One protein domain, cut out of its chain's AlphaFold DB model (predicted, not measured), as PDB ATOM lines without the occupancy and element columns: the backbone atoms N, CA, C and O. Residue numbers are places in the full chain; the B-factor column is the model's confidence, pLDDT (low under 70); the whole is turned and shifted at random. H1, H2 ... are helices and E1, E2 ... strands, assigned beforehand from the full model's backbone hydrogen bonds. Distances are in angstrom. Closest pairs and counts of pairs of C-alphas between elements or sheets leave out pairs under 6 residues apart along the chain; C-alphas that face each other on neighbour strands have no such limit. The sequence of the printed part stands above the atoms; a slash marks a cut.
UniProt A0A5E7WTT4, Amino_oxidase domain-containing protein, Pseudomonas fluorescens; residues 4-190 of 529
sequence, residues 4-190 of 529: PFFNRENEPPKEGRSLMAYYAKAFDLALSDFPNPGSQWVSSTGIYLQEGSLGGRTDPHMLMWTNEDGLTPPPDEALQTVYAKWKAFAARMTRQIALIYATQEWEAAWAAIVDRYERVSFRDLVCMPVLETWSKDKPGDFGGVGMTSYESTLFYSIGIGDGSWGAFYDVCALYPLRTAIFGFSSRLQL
ATOM      1  N   PRO A   4     327.278 243.200 233.824       93.38
ATOM      2  CA  PRO A   4     326.242 243.125 234.845       93.38
ATOM      3  C   PRO A   4     325.355 244.378 234.849       93.38
ATOM      4  O   PRO A   4     325.825 245.514 234.948       93.38
ATOM      5  N   PHE A   5     324.040 244.159 234.782       95.00
ATOM      6  CA  PHE A   5     323.029 245.221 234.861       95.00
ATOM      7  C   PHE A   5     322.264 245.216 236.198       95.00
ATOM      8  O   PHE A   5     321.570 246.174 236.524       95.00
ATOM      9  N   PHE A   6     322.409 244.156 237.004       93.88
ATOM     10  CA  PHE A   6     321.711 243.963 238.288       93.88
ATOM     11  C   PHE A   6     320.186 244.146 238.192       93.88
ATOM     12  O   PHE A   6     319.539 244.669 239.107       93.88
ATOM     13  N   ASN A   7     319.609 243.735 237.064       93.75
ATOM     14  CA  ASN A   7     318.170 243.649 236.884       93.75
ATOM     15  C   ASN A   7     317.612 242.398 237.579       93.75
ATOM     16  O   ASN A   7     318.262 241.354 237.675       93.75
ATOM     17  N   ARG A   8     316.392 242.513 238.097       90.06
ATOM     18  CA  ARG A   8     315.639 241.428 238.730       90.06
ATOM     19  C   ARG A   8     315.047 240.482 237.693       90.06
ATOM     20  O   ARG A   8     315.083 240.702 236.483       90.06
ATOM     21  N   GLU A   9     314.449 239.412 238.199       85.06
ATOM     22  CA  GLU A   9     313.582 238.573 237.391       85.06
ATOM     23  C   GLU A   9     312.435 239.367 236.773       85.06
ATOM     24  O   GLU A   9     311.762 240.131 237.461       85.06
ATOM     25  N   ASN A  10     312.263 239.200 235.459       87.75
ATOM     26  CA  ASN A  10     311.292 239.910 234.623       87.75
ATOM     27  C   ASN A  10     311.490 241.436 234.527       87.75
ATOM     28  O   ASN A  10     310.616 242.134 234.022       87.75
ATOM     29  N   GLU A  11     312.633 241.962 234.976       94.88
ATOM     30  CA  GLU A  11     313.003 243.368 234.801       94.88
ATOM     31  C   GLU A  11     313.906 243.513 233.562       94.88
ATOM     32  O   GLU A  11     314.907 242.790 233.454       94.88
ATOM     33  N   PRO A  12     313.592 244.426 232.621       95.75
ATOM     34  CA  PRO A  12     314.457 244.698 231.477       95.75
ATOM     35  C   PRO A  12     315.860 245.143 231.922       95.75
ATOM     36  O   PRO A  12     315.968 245.894 232.894       95.75
ATOM     37  N   PRO A  13     316.939 244.778 231.202       95.88
ATOM     38  CA  PRO A  13     318.300 245.145 231.598       95.88
ATOM     39  C   PRO A  13     318.505 246.653 231.795       95.88
ATOM     40  O   PRO A  13     319.079 247.062 232.798       95.88
ATOM     41  N   LYS A  14     317.969 247.492 230.895       96.94
ATOM     42  CA  LYS A  14     318.058 248.968 230.966       96.94
ATOM     43  C   LYS A  14     317.343 249.594 232.181       96.94
ATOM     44  O   LYS A  14     317.570 250.765 232.462       96.94
ATOM     45  N   GLU A  15     316.516 248.838 232.907       96.75
ATOM     46  CA  GLU A  15     315.900 249.253 234.183       96.75
ATOM     47  C   GLU A  15     316.637 248.665 235.405       96.75
ATOM     48  O   GLU A  15     316.147 248.707 236.535       96.75
ATOM     49  N   GLY A  16     317.817 248.081 235.183       95.25
ATOM     50  CA  GLY A  16     318.681 247.537 236.220       95.25
ATOM     51  C   GLY A  16     319.257 248.592 237.173       95.25
ATOM     52  O   GLY A  16     319.095 249.799 237.002       95.25
ATOM     53  N   ARG A  17     319.950 248.125 238.218       93.44
ATOM     54  CA  ARG A  17     320.453 248.951 239.336       93.44
ATOM     55  C   ARG A  17     321.972 249.170 239.273       93.44
ATOM     56  O   ARG A  17     322.641 249.133 240.305       93.44
ATOM     57  N   SER A  18     322.506 249.386 238.072       94.69
ATOM     58  CA  SER A  18     323.895 249.811 237.831       94.69
ATOM     59  C   SER A  18     323.986 251.121 237.069       94.69
ATOM     60  O   SER A  18     323.069 251.521 236.349       94.69
ATOM     61  N   LEU A  19     325.169 251.729 237.138       95.19
ATOM     62  CA  LEU A  19     325.548 252.822 236.246       95.19
ATOM     63  C   LEU A  19     325.650 252.344 234.790       95.19
ATOM     64  O   LEU A  19     325.305 253.088 233.877       95.19
ATOM     65  N   MET A  20     326.010 251.075 234.566       95.25
ATOM     66  CA  MET A  20     325.939 250.462 233.236       95.25
ATOM     67  C   MET A  20     324.510 250.479 232.660       95.25
ATOM     68  O   MET A  20     324.324 250.859 231.506       95.25
ATOM     69  N   ALA A  21     323.497 250.113 233.457       96.94
ATOM     70  CA  ALA A  21     322.095 250.164 233.031       96.94
ATOM     71  C   ALA A  21     321.645 251.598 232.724       96.94
ATOM     72  O   ALA A  21     321.043 251.844 231.676       96.94
ATOM     73  N   TYR A  22     322.009 252.541 233.599       96.12
ATOM     74  CA  TYR A  22     321.739 253.964 233.414       96.12
ATOM     75  C   TYR A  22     322.293 254.485 232.079       96.12
ATOM     76  O   TYR A  22     321.533 255.026 231.275       96.12
ATOM     77  N   TYR A  23     323.583 254.277 231.798       95.69
ATOM     78  CA  TYR A  23     324.193 254.780 230.565       95.69
ATOM     79  C   TYR A  23     323.721 254.035 229.317       95.69
ATOM     80  O   TYR A  23     323.507 254.658 228.281       95.69
ATOM     81  N   ALA A  24     323.480 252.725 229.406       96.69
ATOM     82  CA  ALA A  24     322.900 251.979 228.293       96.69
ATOM     83  C   ALA A  24     321.507 252.494 227.909       96.69
ATOM     84  O   ALA A  24     321.148 252.480 226.733       96.69
ATOM     85  N   LYS A  25     320.718 252.950 228.888       96.75
ATOM     86  CA  LYS A  25     319.434 253.611 228.644       96.75
ATOM     87  C   LYS A  25     319.627 255.011 228.065       96.75
ATOM     88  O   LYS A  25     319.007 255.318 227.054       96.75
ATOM     89  N   ALA A  26     320.496 255.821 228.671       94.94
ATOM     90  CA  ALA A  26     320.738 257.204 228.261       94.94
ATOM     91  C   ALA A  26     321.257 257.320 226.818       94.94
ATOM     92  O   ALA A  26     320.826 258.198 226.078       94.94
ATOM     93  N   PHE A  27     322.139 256.410 226.402       95.81
ATOM     94  CA  PHE A  27     322.731 256.412 225.061       95.81
ATOM     95  C   PHE A  27     322.042 255.473 224.071       95.81
ATOM     96  O   PHE A  27     322.508 255.316 222.947       95.81
ATOM     97  N   ASP A  28     320.932 254.859 224.479       96.31
ATOM     98  CA  ASP A  28     320.176 253.888 223.694       96.31
ATOM     99  C   ASP A  28     321.029 252.744 223.115       96.31
ATOM    100  O   ASP A  28     320.985 252.414 221.932       96.31
ATOM    101  N   LEU A  29     321.828 252.106 223.972       97.44
ATOM    102  CA  LEU A  29     322.656 250.973 223.567       97.44
ATOM    103  C   LEU A  29     321.792 249.726 223.338       97.44
ATOM    104  O   LEU A  29     320.959 249.373 224.176       97.44
ATOM    105  N   ALA A  30     322.001 249.029 222.229       97.50
ATOM    106  CA  ALA A  30     321.374 247.748 221.944       97.50
ATOM    107  C   ALA A  30     322.045 246.627 222.757       97.50
ATOM    108  O   ALA A  30     323.274 246.563 222.871       97.50
ATOM    109  N   LEU A  31     321.226 245.741 223.332       96.62
ATOM    110  CA  LEU A  31     321.640 244.694 224.271       96.62
ATOM    111  C   LEU A  31     321.012 243.347 223.895       96.62
ATOM    112  O   LEU A  31     319.914 243.304 223.344       96.62
ATOM    113  N   SER A  32     321.674 242.257 224.269       95.31
ATOM    114  CA  SER A  32     321.071 240.923 224.352       95.31
ATOM    115  C   SER A  32     321.650 240.160 225.536       95.31
ATOM    116  O   SER A  32     322.716 240.519 226.039       95.31
ATOM    117  N   ASP A  33     321.013 239.066 225.941       94.19
ATOM    118  CA  ASP A  33     321.612 238.174 226.926       94.19
ATOM    119  C   ASP A  33     322.944 237.606 226.416       94.19
ATOM    120  O   ASP A  33     323.117 237.292 225.234       94.19
ATOM    121  N   PHE A  34     323.919 237.512 227.319       93.56
ATOM    122  CA  PHE A  34     325.208 236.913 227.015       93.56
ATOM    123  C   PHE A  34     325.076 235.375 226.974       93.56
ATOM    124  O   PHE A  34     324.446 234.798 227.866       93.56
ATOM    125  N   PRO A  35     325.706 234.691 225.999       91.62
ATOM    126  CA  PRO A  35     325.640 233.236 225.815       91.62
ATOM    127  C   PRO A  35     326.463 232.477 226.875       91.62
ATOM    128  O   PRO A  35     327.503 231.892 226.574       91.62
ATOM    129  N   ASN A  36     326.053 232.509 228.142       90.50
ATOM    130  CA  ASN A  36     326.756 231.775 229.195       90.50
ATOM    131  C   ASN A  36     326.560 230.250 229.037       90.50
ATOM    132  O   ASN A  36     325.439 229.823 228.734       90.50
ATOM    133  N   PRO A  37     327.604 229.432 229.287       90.62
ATOM    134  CA  PRO A  37     327.511 227.980 229.343       90.62
ATOM    135  C   PRO A  37     326.361 227.535 230.243       90.62
ATOM    136  O   PRO A  37     326.218 228.052 231.339       90.62
ATOM    137  N   GLY A  38     325.520 226.609 229.795       89.25
ATOM    138  CA  GLY A  38     324.404 226.102 230.592       89.25
ATOM    139  C   GLY A  38     323.284 227.108 230.859       89.25
ATOM    140  O   GLY A  38     322.427 226.834 231.694       89.25
ATOM    141  N   SER A  39     323.257 228.263 230.190       90.38
ATOM    142  CA  SER A  39     322.114 229.182 230.247       90.38
ATOM    143  C   SER A  39     321.037 228.815 229.220       90.38
ATOM    144  O   SER A  39     321.316 228.168 228.216       90.38
ATOM    145  N   GLN A  40     319.809 229.295 229.427       91.44
ATOM    146  CA  GLN A  40     318.711 229.147 228.456       91.44
ATOM    147  C   GLN A  40     318.914 229.940 227.153       91.44
ATOM    148  O   GLN A  40     318.133 229.820 226.216       91.44
ATOM    149  N   TRP A  41     319.955 230.775 227.098       91.31
ATOM    150  CA  TRP A  41     320.258 231.651 225.966       91.31
ATOM    151  C   TRP A  41     321.248 231.034 224.977       91.31
ATOM    152  O   TRP A  41     321.598 231.664 223.979       91.31
ATOM    153  N   VAL A  42     321.715 229.814 225.253       92.25
ATOM    154  CA  VAL A  42     322.551 229.035 224.341       92.25
ATOM    155  C   VAL A  42     321.799 227.797 223.879       92.25
ATOM    156  O   VAL A  42     321.096 227.156 224.655       92.25
ATOM    157  N   SER A  43     321.969 227.436 222.609       93.75
ATOM    158  CA  SER A  43     321.351 226.228 222.040       93.75
ATOM    159  C   SER A  43     321.850 224.946 222.715       93.75
ATOM    160  O   SER A  43     321.090 224.008 222.947       93.75
ATOM    161  N   SER A  44     323.145 224.894 223.030       95.00
ATOM    162  CA  SER A  44     323.752 223.832 223.827       95.00
ATOM    163  C   SER A  44     325.152 224.216 224.301       95.00
ATOM    164  O   SER A  44     325.863 224.997 223.657       95.00
ATOM    165  N   THR A  45     325.558 223.606 225.409       95.69
ATOM    166  CA  THR A  45     326.922 223.645 225.932       95.69
ATOM    167  C   THR A  45     327.554 222.264 225.846       95.69
ATOM    168  O   THR A  45     327.024 221.301 226.391       95.69
ATOM    169  N   GLY A  46     328.697 222.172 225.172       96.38
ATOM    170  CA  GLY A  46     329.542 220.987 225.165       96.38
ATOM    171  C   GLY A  46     330.493 220.993 226.349       96.38
ATOM    172  O   GLY A  46     331.160 221.994 226.594       96.38
ATOM    173  N   ILE A  47     330.580 219.882 227.068       95.81
ATOM    174  CA  ILE A  47     331.532 219.691 228.162       95.81
ATOM    175  C   ILE A  47     332.450 218.537 227.769       95.81
ATOM    176  O   ILE A  47     331.998 217.402 227.597       95.81
ATOM    177  N   TYR A  48     333.735 218.835 227.601       96.50
ATOM    178  CA  TYR A  48     334.765 217.863 227.246       96.50
ATOM    179  C   TYR A  48     335.867 217.907 228.298       96.50
ATOM    180  O   TYR A  48     336.725 218.775 228.265       96.50
ATOM    181  N   LEU A  49     335.821 216.985 229.254       94.94
ATOM    182  CA  LEU A  49     336.802 216.897 230.335       94.94
ATOM    183  C   LEU A  49     337.460 215.523 230.314       94.94
ATOM    184  O   LEU A  49     336.830 214.540 229.908       94.94
ATOM    185  N   GLN A  50     338.703 215.446 230.785       94.75
ATOM    186  CA  GLN A  50     339.460 214.203 230.933       94.75
ATOM    187  C   GLN A  50     339.516 213.421 229.614       94.75
ATOM    188  O   GLN A  50     339.202 212.231 229.569       94.75
ATOM    189  N   GLU A  51     339.848 214.113 228.520       95.88
ATOM    190  CA  GLU A  51     339.868 213.551 227.161       95.88
ATOM    191  C   GLU A  51     338.542 212.885 226.746       95.88
ATOM    192  O   GLU A  51     338.521 211.875 226.044       95.88
ATOM    193  N   GLY A  52     337.416 213.440 227.203       95.56
ATOM    194  CA  GLY A  52     336.074 212.949 226.888       95.56
ATOM    195  C   GLY A  52     335.681 211.671 227.631       95.56
ATOM    196  O   GLY A  52     334.707 211.027 227.247       95.56
ATOM    197  N   SER A  53     336.422 211.275 228.671       94.38
ATOM    198  CA  SER A  53     336.125 210.068 229.460       94.38
ATOM    199  C   SER A  53     335.091 210.283 230.573       94.38
ATOM    200  O   SER A  53     334.574 209.314 231.140       94.38
ATOM    201  N   LEU A  54     334.750 211.541 230.879       91.56
ATOM    202  CA  LEU A  54     333.728 211.863 231.873       91.56
ATOM    203  C   LEU A  54     332.358 211.280 231.470       91.56
ATOM    204  O   LEU A  54     331.946 211.353 230.312       91.56
ATOM    205  N   GLY A  55     331.649 210.685 232.431       81.12
ATOM    206  CA  GLY A  55     330.397 209.955 232.191       81.12
ATOM    207  C   GLY A  55     330.555 208.455 231.937       81.12
ATOM    208  O   GLY A  55     329.572 207.787 231.612       81.12
ATOM    209  N   GLY A  56     331.768 207.905 232.084       80.38
ATOM    210  CA  GLY A  56     332.005 206.456 232.146       80.38
ATOM    211  C   GLY A  56     331.750 205.705 230.836       80.38
ATOM    212  O   GLY A  56     331.458 204.509 230.853       80.38
ATOM    213  N   ARG A  57     331.825 206.401 229.698       84.81
ATOM    214  CA  ARG A  57     331.652 205.814 228.361       84.81
ATOM    215  C   ARG A  57     332.941 205.134 227.893       84.81
ATOM    216  O   ARG A  57     334.032 205.498 228.317       84.81
ATOM    217  N   THR A  58     332.806 204.137 227.017       85.00
ATOM    218  CA  THR A  58     333.947 203.386 226.459       85.00
ATOM    219  C   THR A  58     334.776 204.207 225.479       85.00
ATOM    220  O   THR A  58     335.992 204.052 225.446       85.00
ATOM    221  N   ASP A  59     334.121 205.079 224.712       92.81
ATOM    222  CA  ASP A  59     334.753 205.961 223.733       92.81
ATOM    223  C   ASP A  59     334.651 207.424 224.194       92.81
ATOM    224  O   ASP A  59     333.633 207.784 224.804       92.81
ATOM    225  N   PRO A  60     335.646 208.276 223.872       96.19
ATOM    226  CA  PRO A  60     335.605 209.697 224.187       96.19
ATOM    227  C   PRO A  60     334.325 210.373 223.691       96.19
ATOM    228  O   PRO A  60     333.894 210.196 222.546       96.19
ATOM    229  N   HIS A  61     333.708 211.169 224.555       95.69
ATOM    230  CA  HIS A  61     332.426 211.801 224.287       95.69
ATOM    231  C   HIS A  61     332.394 213.235 224.801       95.69
ATOM    232  O   HIS A  61     332.901 213.533 225.881       95.69
ATOM    233  N   MET A  62     331.719 214.106 224.058       96.88
ATOM    234  CA  MET A  62     331.353 215.426 224.558       96.88
ATOM    235  C   MET A  62     329.991 215.327 225.239       96.88
ATOM    236  O   MET A  62     329.011 214.918 224.611       96.88
ATOM    237  N   LEU A  63     329.906 215.691 226.516       95.75
ATOM    238  CA  LEU A  63     328.622 215.765 227.204       95.75
ATOM    239  C   LEU A  63     327.867 217.003 226.709       95.75
ATOM    240  O   LEU A  63     328.400 218.109 226.741       95.75
ATOM    241  N   MET A  64     326.633 216.815 226.243       95.50
ATOM    242  CA  MET A  64     325.804 217.892 225.698       95.50
ATOM    243  C   MET A  64     324.802 218.360 226.749       95.50
ATOM    244  O   MET A  64     323.948 217.585 227.184       95.50
ATOM    245  N   TRP A  65     324.902 219.625 227.151       94.31
ATOM    246  CA  TRP A  65     323.976 220.275 228.069       94.31
ATOM    247  C   TRP A  65     323.046 221.221 227.306       94.31
ATOM    248  O   TRP A  65     323.470 222.274 226.831       94.31
ATOM    249  N   THR A  66     321.772 220.850 227.208       94.56
ATOM    250  CA  THR A  66     320.702 221.697 226.665       94.56
ATOM    251  C   THR A  66     319.802 222.120 227.820       94.56
ATOM    252  O   THR A  66     319.175 221.270 228.447       94.56
ATOM    253  N   ASN A  67     319.773 223.419 228.126       93.06
ATOM    254  CA  ASN A  67     319.062 223.986 229.276       93.06
ATOM    255  C   ASN A  67     318.018 225.028 228.846       93.06
ATOM    256  O   ASN A  67     318.042 226.165 229.309       93.06
ATOM    257  N   GLU A  68     317.125 224.658 227.927       92.75
ATOM    258  CA  GLU A  68     316.128 225.576 227.345       92.75
ATOM    259  C   GLU A  68     315.179 226.193 228.386       92.75
ATOM    260  O   GLU A  68     314.678 227.294 228.179       92.75
ATOM    261  N   ASP A  69     314.939 225.508 229.507       92.00
ATOM    262  CA  ASP A  69     314.067 225.977 230.588       92.00
ATOM    263  C   ASP A  69     314.800 226.796 231.666       92.00
ATOM    264  O   ASP A  69     314.166 227.320 232.584       92.00
ATOM    265  N   GLY A  70     316.132 226.887 231.592       89.12
ATOM    266  CA  GLY A  70     316.972 227.530 232.603       89.12
ATOM    267  C   GLY A  70     317.064 226.771 233.935       89.12
ATOM    268  O   GLY A  70     317.703 227.261 234.873       89.12
ATOM    269  N   LEU A  71     316.461 225.585 234.040       90.06
ATOM    270  CA  LEU A  71     316.357 224.777 235.260       90.06
ATOM    271  C   LEU A  71     317.043 223.411 235.137       90.06
ATOM    272  O   LEU A  71     317.346 222.786 236.157       90.06
ATOM    273  N   THR A  72     317.312 222.959 233.916       92.50
ATOM    274  CA  THR A  72     317.956 221.683 233.614       92.50
ATOM    275  C   THR A  72     319.400 221.671 234.131       92.50
ATOM    276  O   THR A  72     320.218 222.494 233.706       92.50
ATOM    277  N   PRO A  73     319.763 220.742 235.034       91.12
ATOM    278  CA  PRO A  73     321.120 220.645 235.563       91.12
ATOM    279  C   PRO A  73     322.094 220.076 234.512       91.12
ATOM    280  O   PRO A  73     321.647 219.529 233.499       91.12
ATOM    281  N   PRO A  74     323.419 220.170 234.732       92.62
ATOM    282  CA  PRO A  74     324.392 219.622 233.793       92.62
ATOM    283  C   PRO A  74     324.206 218.106 233.566       92.62
ATOM    284  O   PRO A  74     323.734 217.390 234.457       92.62
ATOM    285  N   PRO A  75     324.565 217.594 232.375       90.81
ATOM    286  CA  PRO A  75     324.603 216.161 232.104       90.81
ATOM    287  C   PRO A  75     325.717 215.522 232.944       90.81
ATOM    288  O   PRO A  75     326.752 216.148 233.107       90.81
ATOM    289  N   ASP A  76     325.533 214.283 233.408       93.75
ATOM    290  CA  ASP A  76     326.431 213.528 234.312       93.75
ATOM    291  C   ASP A  76     326.235 213.749 235.828       93.75
ATOM    292  O   ASP A  76     326.062 214.862 236.317       93.75
ATOM    293  N   GLU A  77     326.284 212.651 236.587       93.69
ATOM    294  CA  GLU A  77     326.035 212.624 238.035       93.69
ATOM    295  C   GLU A  77     327.098 213.395 238.836       93.69
ATOM    296  O   GLU A  77     326.767 214.089 239.805       93.69
ATOM    297  N   ALA A  78     328.369 213.336 238.426       93.19
ATOM    298  CA  ALA A  78     329.437 214.049 239.118       93.19
ATOM    299  C   ALA A  78     329.288 215.565 238.925       93.19
ATOM    300  O   ALA A  78     329.401 216.329 239.888       93.19
ATOM    301  N   LEU A  79     328.944 216.004 237.709       93.69
ATOM    302  CA  LEU A  79     328.670 217.414 237.421       93.69
ATOM    303  C   LEU A  79     327.413 217.912 238.147       93.69
ATOM    304  O   LEU A  79     327.424 219.012 238.704       93.69
ATOM    305  N   GLN A  80     326.354 217.100 238.225       94.06
ATOM    306  CA  GLN A  80     325.155 217.429 239.008       94.06
ATOM    307  C   GLN A  80     325.461 217.570 240.496       94.06
ATOM    308  O   GLN A  80     324.942 218.479 241.144       94.06
ATOM    309  N   THR A  81     326.336 216.720 241.033       94.94
ATOM    310  CA  THR A  81     326.763 216.791 242.434       94.94
ATOM    311  C   THR A  81     327.510 218.095 242.719       94.94
ATOM    312  O   THR A  81     327.174 218.806 243.670       94.94
ATOM    313  N   VAL A  82     328.473 218.459 241.865       94.88
ATOM    314  CA  VAL A  82     329.217 219.730 241.945       94.88
ATOM    315  C   VAL A  82     328.263 220.927 241.881       94.88
ATOM    316  O   VAL A  82     328.282 221.794 242.761       94.88
ATOM    317  N   TYR A  83     327.372 220.938 240.887       93.06
ATOM    318  CA  TYR A  83     326.373 221.988 240.695       93.06
ATOM    319  C   TYR A  83     325.441 222.133 241.904       93.06
ATOM    320  O   TYR A  83     325.210 223.244 242.392       93.06
ATOM    321  N   ALA A  84     324.938 221.015 242.434       94.00
ATOM    322  CA  ALA A  84     324.048 220.994 243.587       94.00
ATOM    323  C   ALA A  84     324.731 221.524 244.855       94.00
ATOM    324  O   ALA A  84     324.127 222.314 245.583       94.00
ATOM    325  N   LYS A  85     325.995 221.151 245.102       95.81
ATOM    326  CA  LYS A  85     326.768 221.645 246.254       95.81
ATOM    327  C   LYS A  85     326.960 223.158 246.201       95.81
ATOM    328  O   LYS A  85     326.681 223.842 247.189       95.81
ATOM    329  N   TRP A  86     327.354 223.695 245.044       94.06
ATOM    330  CA  TRP A  86     327.476 225.142 244.876       94.06
ATOM    331  C   TRP A  86     326.135 225.860 245.063       94.06
ATOM    332  O   TRP A  86     326.039 226.799 245.854       94.06
ATOM    333  N   LYS A  87     325.073 225.394 244.390       92.38
ATOM    334  CA  LYS A  87     323.719 225.956 244.529       92.38
ATOM    335  C   LYS A  87     323.251 225.952 245.979       92.38
ATOM    336  O   LYS A  87     322.707 226.955 246.435       92.38
ATOM    337  N   ALA A  88     323.472 224.860 246.711       94.50
ATOM    338  CA  ALA A  88     323.096 224.750 248.116       94.50
ATOM    339  C   ALA A  88     323.863 225.751 248.994       94.50
ATOM    340  O   ALA A  88     323.250 226.433 249.818       94.50
ATOM    341  N   PHE A  89     325.176 225.884 248.785       95.50
ATOM    342  CA  PHE A  89     326.005 226.875 249.471       95.50
ATOM    343  C   PHE A  89     325.522 228.307 249.198       95.50
ATOM    344  O   PHE A  89     325.204 229.047 250.135       95.50
ATOM    345  N   ALA A  90     325.398 228.674 247.920       93.00
ATOM    346  CA  ALA A  90     324.972 230.004 247.503       93.00
ATOM    347  C   ALA A  90     323.565 230.328 248.023       93.00
ATOM    348  O   ALA A  90     323.368 231.390 248.603       93.00
ATOM    349  N   ALA A  91     322.605 229.403 247.901       92.50
ATOM    350  CA  ALA A  91     321.236 229.597 248.377       92.50
ATOM    351  C   ALA A  91     321.152 229.733 249.904       92.50
ATOM    352  O   ALA A  91     320.360 230.534 250.403       92.50
ATOM    353  N   ARG A  92     321.957 228.973 250.663       93.12
ATOM    354  CA  ARG A  92     322.037 229.111 252.125       93.12
ATOM    355  C   ARG A  92     322.483 230.518 252.506       93.12
ATOM    356  O   ARG A  92     321.845 231.138 253.354       93.12
ATOM    357  N   MET A  93     323.544 231.010 251.872       94.38
ATOM    358  CA  MET A  93     324.073 232.346 252.120       94.38
ATOM    359  C   MET A  93     323.081 233.431 251.689       94.38
ATOM    360  O   MET A  93     322.636 234.222 252.519       94.38
ATOM    361  N   THR A  94     322.683 233.460 250.414       93.00
ATOM    362  CA  THR A  94     321.858 234.547 249.859       93.00
ATOM    363  C   THR A  94     320.491 234.643 250.525       93.00
ATOM    364  O   THR A  94     320.007 235.753 250.729       93.00
ATOM    365  N   ARG A  95     319.900 233.522 250.966       93.62
ATOM    366  CA  ARG A  95     318.649 233.527 251.742       93.62
ATOM    367  C   ARG A  95     318.772 234.310 253.047       93.62
ATOM    368  O   ARG A  95     317.844 235.034 253.384       93.62
ATOM    369  N   GLN A  96     319.877 234.161 253.779       94.25
ATOM    370  CA  GLN A  96     320.080 234.912 255.024       94.25
ATOM    371  C   GLN A  96     320.437 236.366 254.729       94.25
ATOM    372  O   GLN A  96     319.867 237.270 255.333       94.25
ATOM    373  N   ILE A  97     321.325 236.599 253.758       94.50
ATOM    374  CA  ILE A  97     321.753 237.953 253.399       94.50
ATOM    375  C   ILE A  97     320.581 238.806 252.898       94.50
ATOM    376  O   ILE A  97     320.475 239.967 253.280       94.50
ATOM    377  N   ALA A  98     319.655 238.239 252.125       93.31
ATOM    378  CA  ALA A  98     318.483 238.958 251.625       93.31
ATOM    379  C   ALA A  98     317.578 239.518 252.741       93.31
ATOM    380  O   ALA A  98     316.875 240.497 252.508       93.31
ATOM    381  N   LEU A  99     317.596 238.926 253.942       93.94
ATOM    382  CA  LEU A  99     316.808 239.394 255.088       93.94
ATOM    383  C   LEU A  99     317.452 240.582 255.815       93.94
ATOM    384  O   LEU A  99     316.750 241.334 256.483       93.94
ATOM    385  N   ILE A 100     318.775 240.728 255.709       93.56
ATOM    386  CA  ILE A 100     319.563 241.703 256.479       93.56
ATOM    387  C   ILE A 100     320.163 242.810 255.611       93.56
ATOM    388  O   ILE A 100     320.528 243.866 256.128       93.56
ATOM    389  N   TYR A 101     320.292 242.592 254.302       91.75
ATOM    390  CA  TYR A 101     320.849 243.573 253.381       91.75
ATOM    391  C   TYR A 101     320.012 244.860 253.387       91.75
ATOM    392  O   TYR A 101     318.785 244.812 253.403       91.75
ATOM    393  N   ALA A 102     320.691 246.011 253.390       86.94
ATOM    394  CA  ALA A 102     320.092 247.344 253.519       86.94
ATOM    395  C   ALA A 102     319.318 247.609 254.833       86.94
ATOM    396  O   ALA A 102     318.602 248.603 254.938       86.94
ATOM    397  N   THR A 103     319.489 246.768 255.860       93.12
ATOM    398  CA  THR A 103     319.026 247.047 257.231       93.12
ATOM    399  C   THR A 103     320.160 247.614 258.094       93.12
ATOM    400  O   THR A 103     321.325 247.602 257.695       93.12
ATOM    401  N   GLN A 104     319.847 248.063 259.314       90.81
ATOM    402  CA  GLN A 104     320.853 248.536 260.280       90.81
ATOM    403  C   GLN A 104     321.833 247.432 260.729       90.81
ATOM    404  O   GLN A 104     322.927 247.733 261.200       90.81
ATOM    405  N   GLU A 105     321.467 246.157 260.567       91.94
ATOM    406  CA  GLU A 105     322.295 245.006 260.953       91.94
ATOM    407  C   GLU A 105     323.361 244.663 259.898       91.94
ATOM    408  O   GLU A 105     324.321 243.947 260.196       91.94
ATOM    409  N   TRP A 106     323.221 245.188 258.673       92.31
ATOM    410  CA  TRP A 106     324.048 244.817 257.523       92.31
ATOM    411  C   TRP A 106     325.547 244.998 257.777       92.31
ATOM    412  O   TRP A 106     326.327 244.087 257.508       92.31
ATOM    413  N   GLU A 107     325.964 246.146 258.315       91.31
ATOM    414  CA  GLU A 107     327.389 246.424 258.531       91.31
ATOM    415  C   GLU A 107     328.031 245.435 259.508       91.31
ATOM    416  O   GLU A 107     329.155 244.980 259.285       91.31
ATOM    417  N   ALA A 108     327.319 245.090 260.584       92.69
ATOM    418  CA  ALA A 108     327.800 244.142 261.581       92.69
ATOM    419  C   ALA A 108     327.868 242.719 261.007       92.69
ATOM    420  O   ALA A 108     328.854 242.012 261.220       92.69
ATOM    421  N   ALA A 109     326.859 242.321 260.228       94.19
ATOM    422  CA  ALA A 109     326.856 241.034 259.548       94.19
ATOM    423  C   ALA A 109     327.984 240.932 258.511       94.19
ATOM    424  O   ALA A 109     328.724 239.952 258.516       94.19
ATOM    425  N   TRP A 110     328.180 241.957 257.675       94.75
ATOM    426  CA  TRP A 110     329.281 241.997 256.711       94.75
ATOM    427  C   TRP A 110     330.646 241.927 257.405       94.75
ATOM    428  O   TRP A 110     331.510 241.168 256.975       94.75
ATOM    429  N   ALA A 111     330.836 242.643 258.518       94.56
ATOM    430  CA  ALA A 111     332.067 242.554 259.301       94.56
ATOM    431  C   ALA A 111     332.331 241.130 259.825       94.56
ATOM    432  O   ALA A 111     333.467 240.663 259.764       94.56
ATOM    433  N   ALA A 112     331.294 240.416 260.275       96.38
ATOM    434  CA  ALA A 112     331.421 239.021 260.697       96.38
ATOM    435  C   ALA A 112     331.772 238.080 259.527       96.38
ATOM    436  O   ALA A 112     332.540 237.137 259.709       96.38
ATOM    437  N   ILE A 113     331.240 238.333 258.324       97.25
ATOM    438  CA  ILE A 113     331.594 237.585 257.101       97.25
ATOM    439  C   ILE A 113     333.064 237.817 256.754       97.25
ATOM    440  O   ILE A 113     333.801 236.866 256.495       97.25
ATOM    441  N   VAL A 114     333.508 239.075 256.779       96.88
ATOM    442  CA  VAL A 114     334.909 239.434 256.535       96.88
ATOM    443  C   VAL A 114     335.821 238.724 257.528       96.88
ATOM    444  O   VAL A 114     336.763 238.065 257.104       96.88
ATOM    445  N   ASP A 115     335.521 238.782 258.826       96.69
ATOM    446  CA  ASP A 115     336.330 238.112 259.849       96.69
ATOM    447  C   ASP A 115     336.429 236.595 259.616       96.69
ATOM    448  O   ASP A 115     337.492 235.995 259.774       96.69
ATOM    449  N   ARG A 116     335.339 235.979 259.142       97.56
ATOM    450  CA  ARG A 116     335.283 234.545 258.853       97.56
ATOM    451  C   ARG A 116     336.089 234.126 257.622       97.56
ATOM    452  O   ARG A 116     336.629 233.013 257.622       97.56
ATOM    453  N   TYR A 117     336.111 234.950 256.574       98.12
ATOM    454  CA  TYR A 117     336.534 234.532 255.232       98.12
ATOM    455  C   TYR A 117     337.706 235.322 254.636       98.12
ATOM    456  O   TYR A 117     338.254 234.880 253.632       98.12
ATOM    457  N   GLU A 118     338.150 236.440 255.223       97.06
ATOM    458  CA  GLU A 118     339.209 237.279 254.621       97.06
ATOM    459  C   GLU A 118     340.545 236.546 254.424       97.06
ATOM    460  O   GLU A 118     341.270 236.825 253.471       97.06
ATOM    461  N   ARG A 119     340.834 235.546 255.267       97.56
ATOM    462  CA  ARG A 119     342.042 234.701 255.189       97.56
ATOM    463  C   ARG A 119     341.820 233.348 254.522       97.56
ATOM    464  O   ARG A 119     342.723 232.521 254.526       97.56
ATOM    465  N   VAL A 120     340.626 233.108 253.996       98.44
ATOM    466  CA  VAL A 120     340.262 231.852 253.340       98.44
ATOM    467  C   VAL A 120     340.455 232.047 251.841       98.44
ATOM    468  O   VAL A 120     339.968 233.036 251.293       98.44
ATOM    469  N   SER A 121     341.177 231.147 251.174       98.12
ATOM    470  CA  SER A 121     341.231 231.139 249.706       98.12
ATOM    471  C   SER A 121     339.932 230.591 249.125       98.12
ATOM    472  O   SER A 121     339.187 229.871 249.797       98.12
ATOM    473  N   PHE A 122     339.629 230.899 247.869       97.25
ATOM    474  CA  PHE A 122     338.468 230.303 247.224       97.25
ATOM    475  C   PHE A 122     338.595 228.772 247.129       97.25
ATOM    476  O   PHE A 122     337.621 228.059 247.381       97.25
ATOM    477  N   ARG A 123     339.810 228.258 246.905       96.88
ATOM    478  CA  ARG A 123     340.132 226.827 246.983       96.88
ATOM    479  C   ARG A 123     339.720 226.215 248.319       96.88
ATOM    480  O   ARG A 123     339.052 225.182 248.351       96.88
ATOM    481  N   ASP A 124     340.086 226.868 249.420       97.94
ATOM    482  CA  ASP A 124     339.739 226.403 250.762       97.94
ATOM    483  C   ASP A 124     338.228 226.456 250.985       97.94
ATOM    484  O   ASP A 124     337.659 225.497 251.497       97.94
ATOM    485  N   LEU A 125     337.553 227.530 250.554       98.00
ATOM    486  CA  LEU A 125     336.095 227.655 250.662       98.00
ATOM    487  C   LEU A 125     335.373 226.480 249.987       98.00
ATOM    488  O   LEU A 125     334.410 225.942 250.544       98.00
ATOM    489  N   VAL A 126     335.838 226.082 248.801       97.44
ATOM    490  CA  VAL A 126     335.271 224.972 248.027       97.44
ATOM    491  C   VAL A 126     335.392 223.642 248.787       97.44
ATOM    492  O   VAL A 126     334.433 222.871 248.833       97.44
ATOM    493  N   CYS A 127     336.523 223.400 249.452       97.50
ATOM    494  CA  CYS A 127     336.791 222.153 250.179       97.50
ATOM    495  C   CYS A 127     336.321 222.157 251.646       97.50
ATOM    496  O   CYS A 127     336.190 221.101 252.267       97.50
ATOM    497  N   MET A 128     336.078 223.331 252.227       97.69
ATOM    498  CA  MET A 128     335.626 223.484 253.609       97.69
ATOM    499  C   MET A 128     334.289 222.761 253.858       97.69
ATOM    500  O   MET A 128     333.438 222.711 252.967       97.69
ATOM    501  N   PRO A 129     334.054 222.244 255.079       97.44
ATOM    502  CA  PRO A 129     332.862 221.463 255.388       97.44
ATOM    503  C   PRO A 129     331.580 222.293 255.261       97.44
ATOM    504  O   PRO A 129     331.547 223.483 255.592       97.44
ATOM    505  N   VAL A 130     330.507 221.636 254.822       97.56
ATOM    506  CA  VAL A 130     329.174 222.238 254.737       97.56
ATOM    507  C   VAL A 130     328.685 222.611 256.134       97.56
ATOM    508  O   VAL A 130     328.841 221.852 257.088       97.56
ATOM    509  N   LEU A 131     328.063 223.785 256.255       95.81
ATOM    510  CA  LEU A 131     327.331 224.156 257.459       95.81
ATOM    511  C   LEU A 131     325.896 223.617 257.392       95.81
ATOM    512  O   LEU A 131     325.116 224.046 256.537       95.81
ATOM    513  N   GLU A 132     325.551 222.725 258.320       88.88
ATOM    514  CA  GLU A 132     324.216 222.111 258.414       88.88
ATOM    515  C   GLU A 132     323.126 223.119 258.799       88.88
ATOM    516  O   GLU A 132     322.016 223.106 258.272       88.88
ATOM    517  N   THR A 133     323.418 224.024 259.736       90.94
ATOM    518  CA  THR A 133     322.459 225.028 260.210       90.94
ATOM    519  C   THR A 133     323.174 226.337 260.505       90.94
ATOM    520  O   THR A 133     324.120 226.380 261.290       90.94
ATOM    521  N   TRP A 134     322.713 227.414 259.869       94.69
ATOM    522  CA  TRP A 134     323.205 228.763 260.138       94.69
ATOM    523  C   TRP A 134     322.697 229.263 261.494       94.69
ATOM    524  O   TRP A 134     321.527 229.065 261.828       94.69
ATOM    525  N   SER A 135     323.567 229.919 262.266       93.25
ATOM    526  CA  SER A 135     323.239 230.462 263.587       93.25
ATOM    527  C   SER A 135     323.356 231.983 263.607       93.25
ATOM    528  O   SER A 135     324.368 232.539 263.183       93.25
ATOM    529  N   LYS A 136     322.359 232.642 264.209       89.94
ATOM    530  CA  LYS A 136     322.375 234.089 264.465       89.94
ATOM    531  C   LYS A 136     323.531 234.525 265.371       89.94
ATOM    532  O   LYS A 136     323.963 235.665 265.267       89.94
ATOM    533  N   ASP A 137     324.057 233.625 266.205       92.94
ATOM    534  CA  ASP A 137     325.189 233.909 267.100       92.94
ATOM    535  C   ASP A 137     326.532 233.962 266.353       92.94
ATOM    536  O   ASP A 137     327.516 234.500 266.858       92.94
ATOM    537  N   LYS A 138     326.586 233.398 265.139       94.75
ATOM    538  CA  LYS A 138     327.742 233.434 264.234       94.75
ATOM    539  C   LYS A 138     327.295 233.938 262.861       94.75
ATOM    540  O   LYS A 138     327.346 233.187 261.886       94.75
ATOM    541  N   PRO A 139     326.857 235.204 262.758       93.75
ATOM    542  CA  PRO A 139     326.114 235.680 261.594       93.75
ATOM    543  C   PRO A 139     326.927 235.654 260.292       93.75
ATOM    544  O   PRO A 139     326.345 235.604 259.211       93.75
ATOM    545  N   GLY A 140     328.259 235.648 260.392       95.00
ATOM    546  CA  GLY A 140     329.166 235.574 259.251       95.00
ATOM    547  C   GLY A 140     329.588 234.173 258.815       95.00
ATOM    548  O   GLY A 140     330.292 234.068 257.818       95.00
ATOM    549  N   ASP A 141     329.215 233.104 259.529       96.88
ATOM    550  CA  ASP A 141     329.644 231.742 259.196       96.88
ATOM    551  C   ASP A 141     328.604 231.023 258.335       96.88
ATOM    552  O   ASP A 141     327.518 230.685 258.799       96.88
ATOM    553  N   PHE A 142     328.951 230.759 257.077       96.75
ATOM    554  CA  PHE A 142     328.134 230.005 256.122       96.75
ATOM    555  C   PHE A 142     328.728 228.625 255.790       96.75
ATOM    556  O   PHE A 142     328.200 227.925 254.915       96.75
ATOM    557  N   GLY A 143     329.796 228.215 256.489       97.00
ATOM    558  CA  GLY A 143     330.574 227.012 256.186       97.00
ATOM    559  C   GLY A 143     331.344 227.118 254.870       97.00
ATOM    560  O   GLY A 143     331.642 228.215 254.399       97.00
ATOM    561  N   GLY A 144     331.672 225.970 254.288       97.44
ATOM    562  CA  GLY A 144     332.175 225.838 252.924       97.44
ATOM    563  C   GLY A 144     331.193 225.130 251.998       97.44
ATOM    564  O   GLY A 144     330.040 224.852 252.359       97.44
ATOM    565  N   VAL A 145     331.671 224.849 250.788       97.56
ATOM    566  CA  VAL A 145     330.890 224.178 249.741       97.56
ATOM    567  C   VAL A 145     330.874 222.656 249.931       97.56
ATOM    568  O   VAL A 145     329.914 221.999 249.534       97.56
ATOM    569  N   GLY A 146     331.885 222.090 250.599       97.62
ATOM    570  CA  GLY A 146     331.959 220.665 250.926       97.62
ATOM    571  C   GLY A 146     332.297 219.771 249.738       97.62
ATOM    572  O   GLY A 146     331.802 218.641 249.657       97.62
ATOM    573  N   MET A 147     333.088 220.274 248.793       97.88
ATOM    574  CA  MET A 147     333.593 219.472 247.685       97.88
ATOM    575  C   MET A 147     334.794 218.624 248.119       97.88
ATOM    576  O   MET A 147     335.656 219.055 248.881       97.88
ATOM    577  N   THR A 148     334.851 217.400 247.614       97.75
ATOM    578  CA  THR A 148     336.041 216.549 247.613       97.75
ATOM    579  C   THR A 148     337.073 217.090 246.624       97.75
ATOM    580  O   THR A 148     336.754 217.910 245.762       97.75
ATOM    581  N   SER A 149     338.307 216.582 246.679       95.44
ATOM    582  CA  SER A 149     339.343 216.963 245.709       95.44
ATOM    583  C   SER A 149     338.920 216.696 244.262       95.44
ATOM    584  O   SER A 149     339.162 217.530 243.400       95.44
ATOM    585  N   TYR A 150     338.244 215.571 244.000       94.56
ATOM    586  CA  TYR A 150     337.760 215.230 242.659       94.56
ATOM    587  C   TYR A 150     336.669 216.196 242.175       94.56
ATOM    588  O   TYR A 150     336.750 216.722 241.070       94.56
ATOM    589  N   GLU A 151     335.682 216.490 243.023       96.06
ATOM    590  CA  GLU A 151     334.629 217.466 242.709       96.06
ATOM    591  C   GLU A 151     335.205 218.873 242.497       96.06
ATOM    592  O   GLU A 151     334.770 219.576 241.592       96.06
ATOM    593  N   SER A 152     336.219 219.267 243.275       95.88
ATOM    594  CA  SER A 152     336.932 220.535 243.093       95.88
ATOM    595  C   SER A 152     337.693 220.590 241.760       95.88
ATOM    596  O   SER A 152     337.748 221.649 241.140       95.88
ATOM    597  N   THR A 153     338.238 219.470 241.269       93.69
ATOM    598  CA  THR A 153     338.836 219.404 239.923       93.69
ATOM    599  C   THR A 153     337.790 219.602 238.829       93.69
ATOM    600  O   THR A 153     338.052 220.317 237.873       93.69
ATOM    601  N   LEU A 154     336.591 219.031 238.970       93.88
ATOM    602  CA  LEU A 154     335.506 219.278 238.012       93.88
ATOM    603  C   LEU A 154     335.029 220.737 238.076       93.88
ATOM    604  O   LEU A 154     334.876 221.391 237.045       93.88
ATOM    605  N   PHE A 155     334.852 221.267 239.291       95.12
ATOM    606  CA  PHE A 155     334.453 222.655 239.528       95.12
ATOM    607  C   PHE A 155     335.455 223.669 238.969       95.12
ATOM    608  O   PHE A 155     335.040 224.745 238.546       95.12
ATOM    609  N   TYR A 156     336.744 223.318 238.910       94.31
ATOM    610  CA  TYR A 156     337.774 224.148 238.287       94.31
ATOM    611  C   TYR A 156     337.339 224.570 236.878       94.31
ATOM    612  O   TYR A 156     337.274 225.764 236.598       94.31
ATOM    613  N   SER A 157     336.985 223.599 236.032       88.62
ATOM    614  CA  SER A 157     336.699 223.821 234.611       88.62
ATOM    615  C   SER A 157     335.278 224.304 234.343       88.62
ATOM    616  O   SER A 157     335.090 225.205 233.539       88.62
ATOM    617  N   ILE A 158     334.263 223.725 234.996       85.81
ATOM    618  CA  ILE A 158     332.854 224.063 234.696       85.81
ATOM    619  C   ILE A 158     332.297 225.211 235.536       85.81
ATOM    620  O   ILE A 158     331.236 225.758 235.213       85.81
ATOM    621  N   GLY A 159     332.974 225.529 236.642       86.69
ATOM    622  CA  GLY A 159     332.511 226.498 237.615       86.69
ATOM    623  C   GLY A 159     331.073 226.244 238.043       86.69
ATOM    624  O   GLY A 159     330.681 225.133 238.404       86.69
ATOM    625  N   ILE A 160     330.268 227.303 237.992       73.06
ATOM    626  CA  ILE A 160     328.891 227.310 238.493       73.06
ATOM    627  C   ILE A 160     327.852 227.199 237.366       73.06
ATOM    628  O   ILE A 160     326.662 227.412 237.606       73.06
ATOM    629  N   GLY A 161     328.296 226.872 236.146       65.69
ATOM    630  CA  GLY A 161     327.493 226.996 234.929       65.69
ATOM    631  C   GLY A 161     327.574 228.393 234.304       65.69
ATOM    632  O   GLY A 161     326.566 228.929 233.865       65.69
ATOM    633  N   ASP A 162     328.752 229.018 234.328       69.75
ATOM    634  CA  ASP A 162     329.064 230.255 233.597       69.75
ATOM    635  C   ASP A 162     330.536 230.302 233.122       69.75
ATOM    636  O   ASP A 162     331.058 231.371 232.799       69.75
ATOM    637  N   GLY A 163     331.200 229.145 233.028       75.06
ATOM    638  CA  GLY A 163     332.605 228.996 232.620       75.06
ATOM    639  C   GLY A 163     333.532 228.619 233.778       75.06
ATOM    640  O   GLY A 163     333.072 228.354 234.889       75.06
ATOM    641  N   SER A 164     334.834 228.589 233.505       83.50
ATOM    642  CA  SER A 164     335.870 228.171 234.458       83.50
ATOM    643  C   SER A 164     336.034 229.146 235.630       83.50
ATOM    644  O   SER A 164     336.098 230.364 235.456       83.50
ATOM    645  N   TRP A 165     336.119 228.601 236.847       89.56
ATOM    646  CA  TRP A 165     336.362 229.352 238.095       89.56
ATOM    647  C   TRP A 165     337.672 228.962 238.778       89.56
ATOM    648  O   TRP A 165     338.111 229.620 239.723       89.56
ATOM    649  N   GLY A 166     338.291 227.887 238.304       90.88
ATOM    650  CA  GLY A 166     339.497 227.311 238.865       90.88
ATOM    651  C   GLY A 166     340.692 228.247 238.892       90.88
ATOM    652  O   GLY A 166     341.447 228.251 239.864       90.88
ATOM    653  N   ALA A 167     340.816 229.090 237.865       92.69
ATOM    654  CA  ALA A 167     341.853 230.112 237.785       92.69
ATOM    655  C   ALA A 167     341.832 231.064 238.996       92.69
ATOM    656  O   ALA A 167     342.878 231.522 239.436       92.69
ATOM    657  N   PHE A 168     340.662 231.284 239.607       94.12
ATOM    658  CA  PHE A 168     340.500 232.176 240.757       94.12
ATOM    659  C   PHE A 168     340.661 231.473 242.111       94.12
ATOM    660  O   PHE A 168     340.359 232.056 243.148       94.12
ATOM    661  N   TYR A 169     341.084 230.211 242.162       96.06
ATOM    662  CA  TYR A 169     341.158 229.453 243.418       96.06
ATOM    663  C   TYR A 169     342.055 230.086 244.486       96.06
ATOM    664  O   TYR A 169     341.788 229.927 245.680       96.06
ATOM    665  N   ASP A 170     343.066 230.845 244.078       95.69
ATOM    666  CA  ASP A 170     344.028 231.448 244.999       95.69
ATOM    667  C   ASP A 170     343.631 232.875 245.434       95.69
ATOM    668  O   ASP A 170     344.308 233.491 246.264       95.69
ATOM    669  N   VAL A 171     342.495 233.392 244.950       95.94
ATOM    670  CA  VAL A 171     341.926 234.660 245.427       95.94
ATOM    671  C   VAL A 171     341.229 234.472 246.776       95.94
ATOM    672  O   VAL A 171     340.867 233.366 247.183       95.94
ATOM    673  N   CYS A 172     341.027 235.567 247.502       97.75
ATOM    674  CA  CYS A 172     340.272 235.576 248.749       97.75
ATOM    675  C   CYS A 172     338.825 235.114 248.518       97.75
ATOM    676  O   CYS A 172     338.136 235.622 247.634       97.75
ATOM    677  N   ALA A 173     338.325 234.232 249.383       97.38
ATOM    678  CA  ALA A 173     336.959 233.716 249.363       97.38
ATOM    679  C   ALA A 173     335.895 234.821 249.411       97.38
ATOM    680  O   ALA A 173     334.785 234.625 248.926       97.38
ATOM    681  N   LEU A 174     336.210 236.007 249.939       97.00
ATOM    682  CA  LEU A 174     335.284 237.138 249.896       97.00
ATOM    683  C   LEU A 174     334.913 237.549 248.469       97.00
ATOM    684  O   LEU A 174     333.785 237.983 248.268       97.00
ATOM    685  N   TYR A 175     335.786 237.381 247.477       94.50
ATOM    686  CA  TYR A 175     335.473 237.745 246.096       94.50
ATOM    687  C   TYR A 175     334.289 236.941 245.513       94.50
ATOM    688  O   TYR A 175     333.270 237.557 245.186       94.50
ATOM    689  N   PRO A 176     334.314 235.591 245.457       92.69
ATOM    690  CA  PRO A 176     333.162 234.811 244.999       92.69
ATOM    691  C   PRO A 176     331.915 235.014 245.873       92.69
ATOM    692  O   PRO A 176     330.800 235.019 245.350       92.69
ATOM    693  N   LEU A 177     332.072 235.241 247.186       94.69
ATOM    694  CA  LEU A 177     330.939 235.552 248.068       94.69
ATOM    695  C   LEU A 177     330.268 236.873 247.676       94.69
ATOM    696  O   LEU A 177     329.044 236.926 247.585       94.69
ATOM    697  N   ARG A 178     331.043 237.925 247.394       92.75
ATOM    698  CA  ARG A 178     330.521 239.217 246.920       92.75
ATOM    699  C   ARG A 178     329.826 239.067 245.575       92.75
ATOM    700  O   ARG A 178     328.711 239.562 245.422       92.75
ATOM    701  N   THR A 179     330.422 238.320 244.647       90.75
ATOM    702  CA  THR A 179     329.815 238.024 243.343       90.75
ATOM    703  C   THR A 179     328.450 237.356 243.488       90.75
ATOM    704  O   THR A 179     327.490 237.778 242.841       90.75
ATOM    705  N   ALA A 180     328.329 236.374 244.385       89.88
ATOM    706  CA  ALA A 180     327.075 235.671 244.640       89.88
ATOM    707  C   ALA A 180     326.045 236.509 245.424       89.88
ATOM    708  O   ALA A 180     324.858 236.449 245.116       89.88
ATOM    709  N   ILE A 181     326.470 237.301 246.417       91.38
ATOM    710  CA  ILE A 181     325.573 238.161 247.209       91.38
ATOM    711  C   ILE A 181     325.005 239.300 246.356       91.38
ATOM    712  O   ILE A 181     323.810 239.576 246.420       91.38
ATOM    713  N   PHE A 182     325.858 239.971 245.579       88.56
ATOM    714  CA  PHE A 182     325.478 241.169 244.825       88.56
ATOM    715  C   PHE A 182     325.030 240.873 243.393       88.56
ATOM    716  O   PHE A 182     324.580 241.782 242.705       88.56
ATOM    717  N   GLY A 183     325.112 239.616 242.946       87.94
ATOM    718  CA  GLY A 183     324.594 239.190 241.647       87.94
ATOM    719  C   GLY A 183     325.469 239.595 240.461       87.94
ATOM    720  O   GLY A 183     324.948 239.773 239.363       87.94
ATOM    721  N   PHE A 184     326.788 239.721 240.648       89.31
ATOM    722  CA  PHE A 184     327.709 240.085 239.563       89.31
ATOM    723  C   PHE A 184     327.755 239.050 238.435       89.31
ATOM    724  O   PHE A 184     328.062 239.425 237.316       89.31
ATOM    725  N   SER A 185     327.415 237.784 238.689       85.06
ATOM    726  CA  SER A 185     327.332 236.724 237.669       85.06
ATOM    727  C   SER A 185     325.912 236.493 237.126       85.06
ATOM    728  O   SER A 185     325.660 235.528 236.407       85.06
ATOM    729  N   SER A 186     324.947 237.356 237.459       85.31
ATOM    730  CA  SER A 186     323.534 237.169 237.100       85.31
ATOM    731  C   SER A 186     323.119 238.013 235.892       85.31
ATOM    732  O   SER A 186     323.421 239.201 235.836       85.31
ATOM    733  N   ARG A 187     322.360 237.413 234.958       88.56
ATOM    734  CA  ARG A 187     321.693 238.103 233.823       88.56
ATOM    735  C   ARG A 187     322.634 239.008 233.016       88.56
ATOM    736  O   ARG A 187     322.315 240.152 232.698       88.56
ATOM    737  N   LEU A 188     323.816 238.487 232.708       92.94
ATOM    738  CA  LEU A 188     324.860 239.227 232.004       92.94
ATOM    739  C   LEU A 188     324.425 239.558 230.580       92.94
ATOM    740  O   LEU A 188     323.849 238.716 229.898       92.94
ATOM    741  N   GLN A 189     324.743 240.769 230.136       95.12
ATOM    742  CA  GLN A 189     324.370 241.267 228.820       95.12
ATOM    743  C   GLN A 189     325.586 241.367 227.898       95.12
ATOM    744  O   GLN A 189     326.704 241.667 228.335       95.12
ATOM    745  N   LEU A 190     325.343 241.142 226.612       95.38
ATOM    746  CA  LEU A 190     326.194 241.528 225.500       95.38
ATOM    747  C   LEU A 190     325.737 242.903 224.993       95.38
ATOM    748  O   LEU A 190     324.552 243.117 224.751       95.38
TER     749      LEU A 190
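Overview. This is residues 4 to 190 of the 529 residues of the protein "Amino_oxidase domain-containing protein" of Pseudomonas fluorescens (UniProt A0A5E7WTT4). A long helix, H2, has two shorter helices packed across it at separate places, H5 on its residues 78 to 82 and H6 on its residues 90 to 97, with H3 and H4 nearby. The small hairpin of E2 and E3 lies toward the H5 end, while H1 and E1 make an outlying part away from the other helices, where residues 189 to 190 run back beside E1. The printed part has 187 residues, with six named helices and three named strands in the order H1 E1 E2 E3 H2 H3 H4 H5 H6; E2 and E3 are an antiparallel sheet of two strands. The class is mostly helix, though under half of the residues are in named elements. The whole is compact, with a radius of gyration of the C-alphas of 18.0 A and spans of 58 by 46 by 26 A.

Arrangement. H1, residues 19 to 26, touches no helix. E1, residues 30 to 33, pairs with no named strand, but its residues 32 to 33 pair antiparallel with residues 189 to 190. E2, residues 45 to 48, and E3, residues 63 to 65, form an antiparallel hairpin, their directions at 159 degrees; N 47 and O 63 are 2.8 A apart, N 65 and O 45 also 2.8 A, both within hydrogen-bond range. H2, residues 77 to 100, and H3, residues 106 to 117, are close but not clearly touching; their closest C-alphas, of Ile 100 and Trp 106, are 5.6 A apart. H4, residues 122 to 127, and H5, residues 149 to 158, only just touch, with 3 pairs of C-alphas within 8 A, the closest those of Val 126 and Ser 152 at 6.8 A. H5 touches H2, about perpendicular at 80 degrees, with the C-alphas of Val 82 and Glu 151 closest at 5.9 A. H6, residues 174 to 182, touches H2, only just about perpendicular at 70.2 degrees, with the C-alphas of Thr 94 and Ile 181 closest at 5.8 A. Every O i to N i+4 pair is within hydrogen-bond range in H1, H3, H4 and H6, against 17 of 20 in H2 and 5 of 6 in H5.

Along the chain. H1 begins at C-alpha 19, (325.548, 252.822, 236.246). H2 runs 35.0 A from C-alpha 77, (326.035, 212.624, 238.035). H3 is 16.3 A long, H5 14.6 A and H6 11.8 A, ending at C-alpha 182, (325.478, 241.169, 244.825).

Size, cuts and confidence. The C-alphas farthest apart, of Thr 58 and Gln 104, are 57.9 A apart. The printed part has no cut. Long links join E1 to E2, E2 to E3, E3 to H2, H4 to H5 and H5 to H6. Confidence is under 70 at residues 161 to 162.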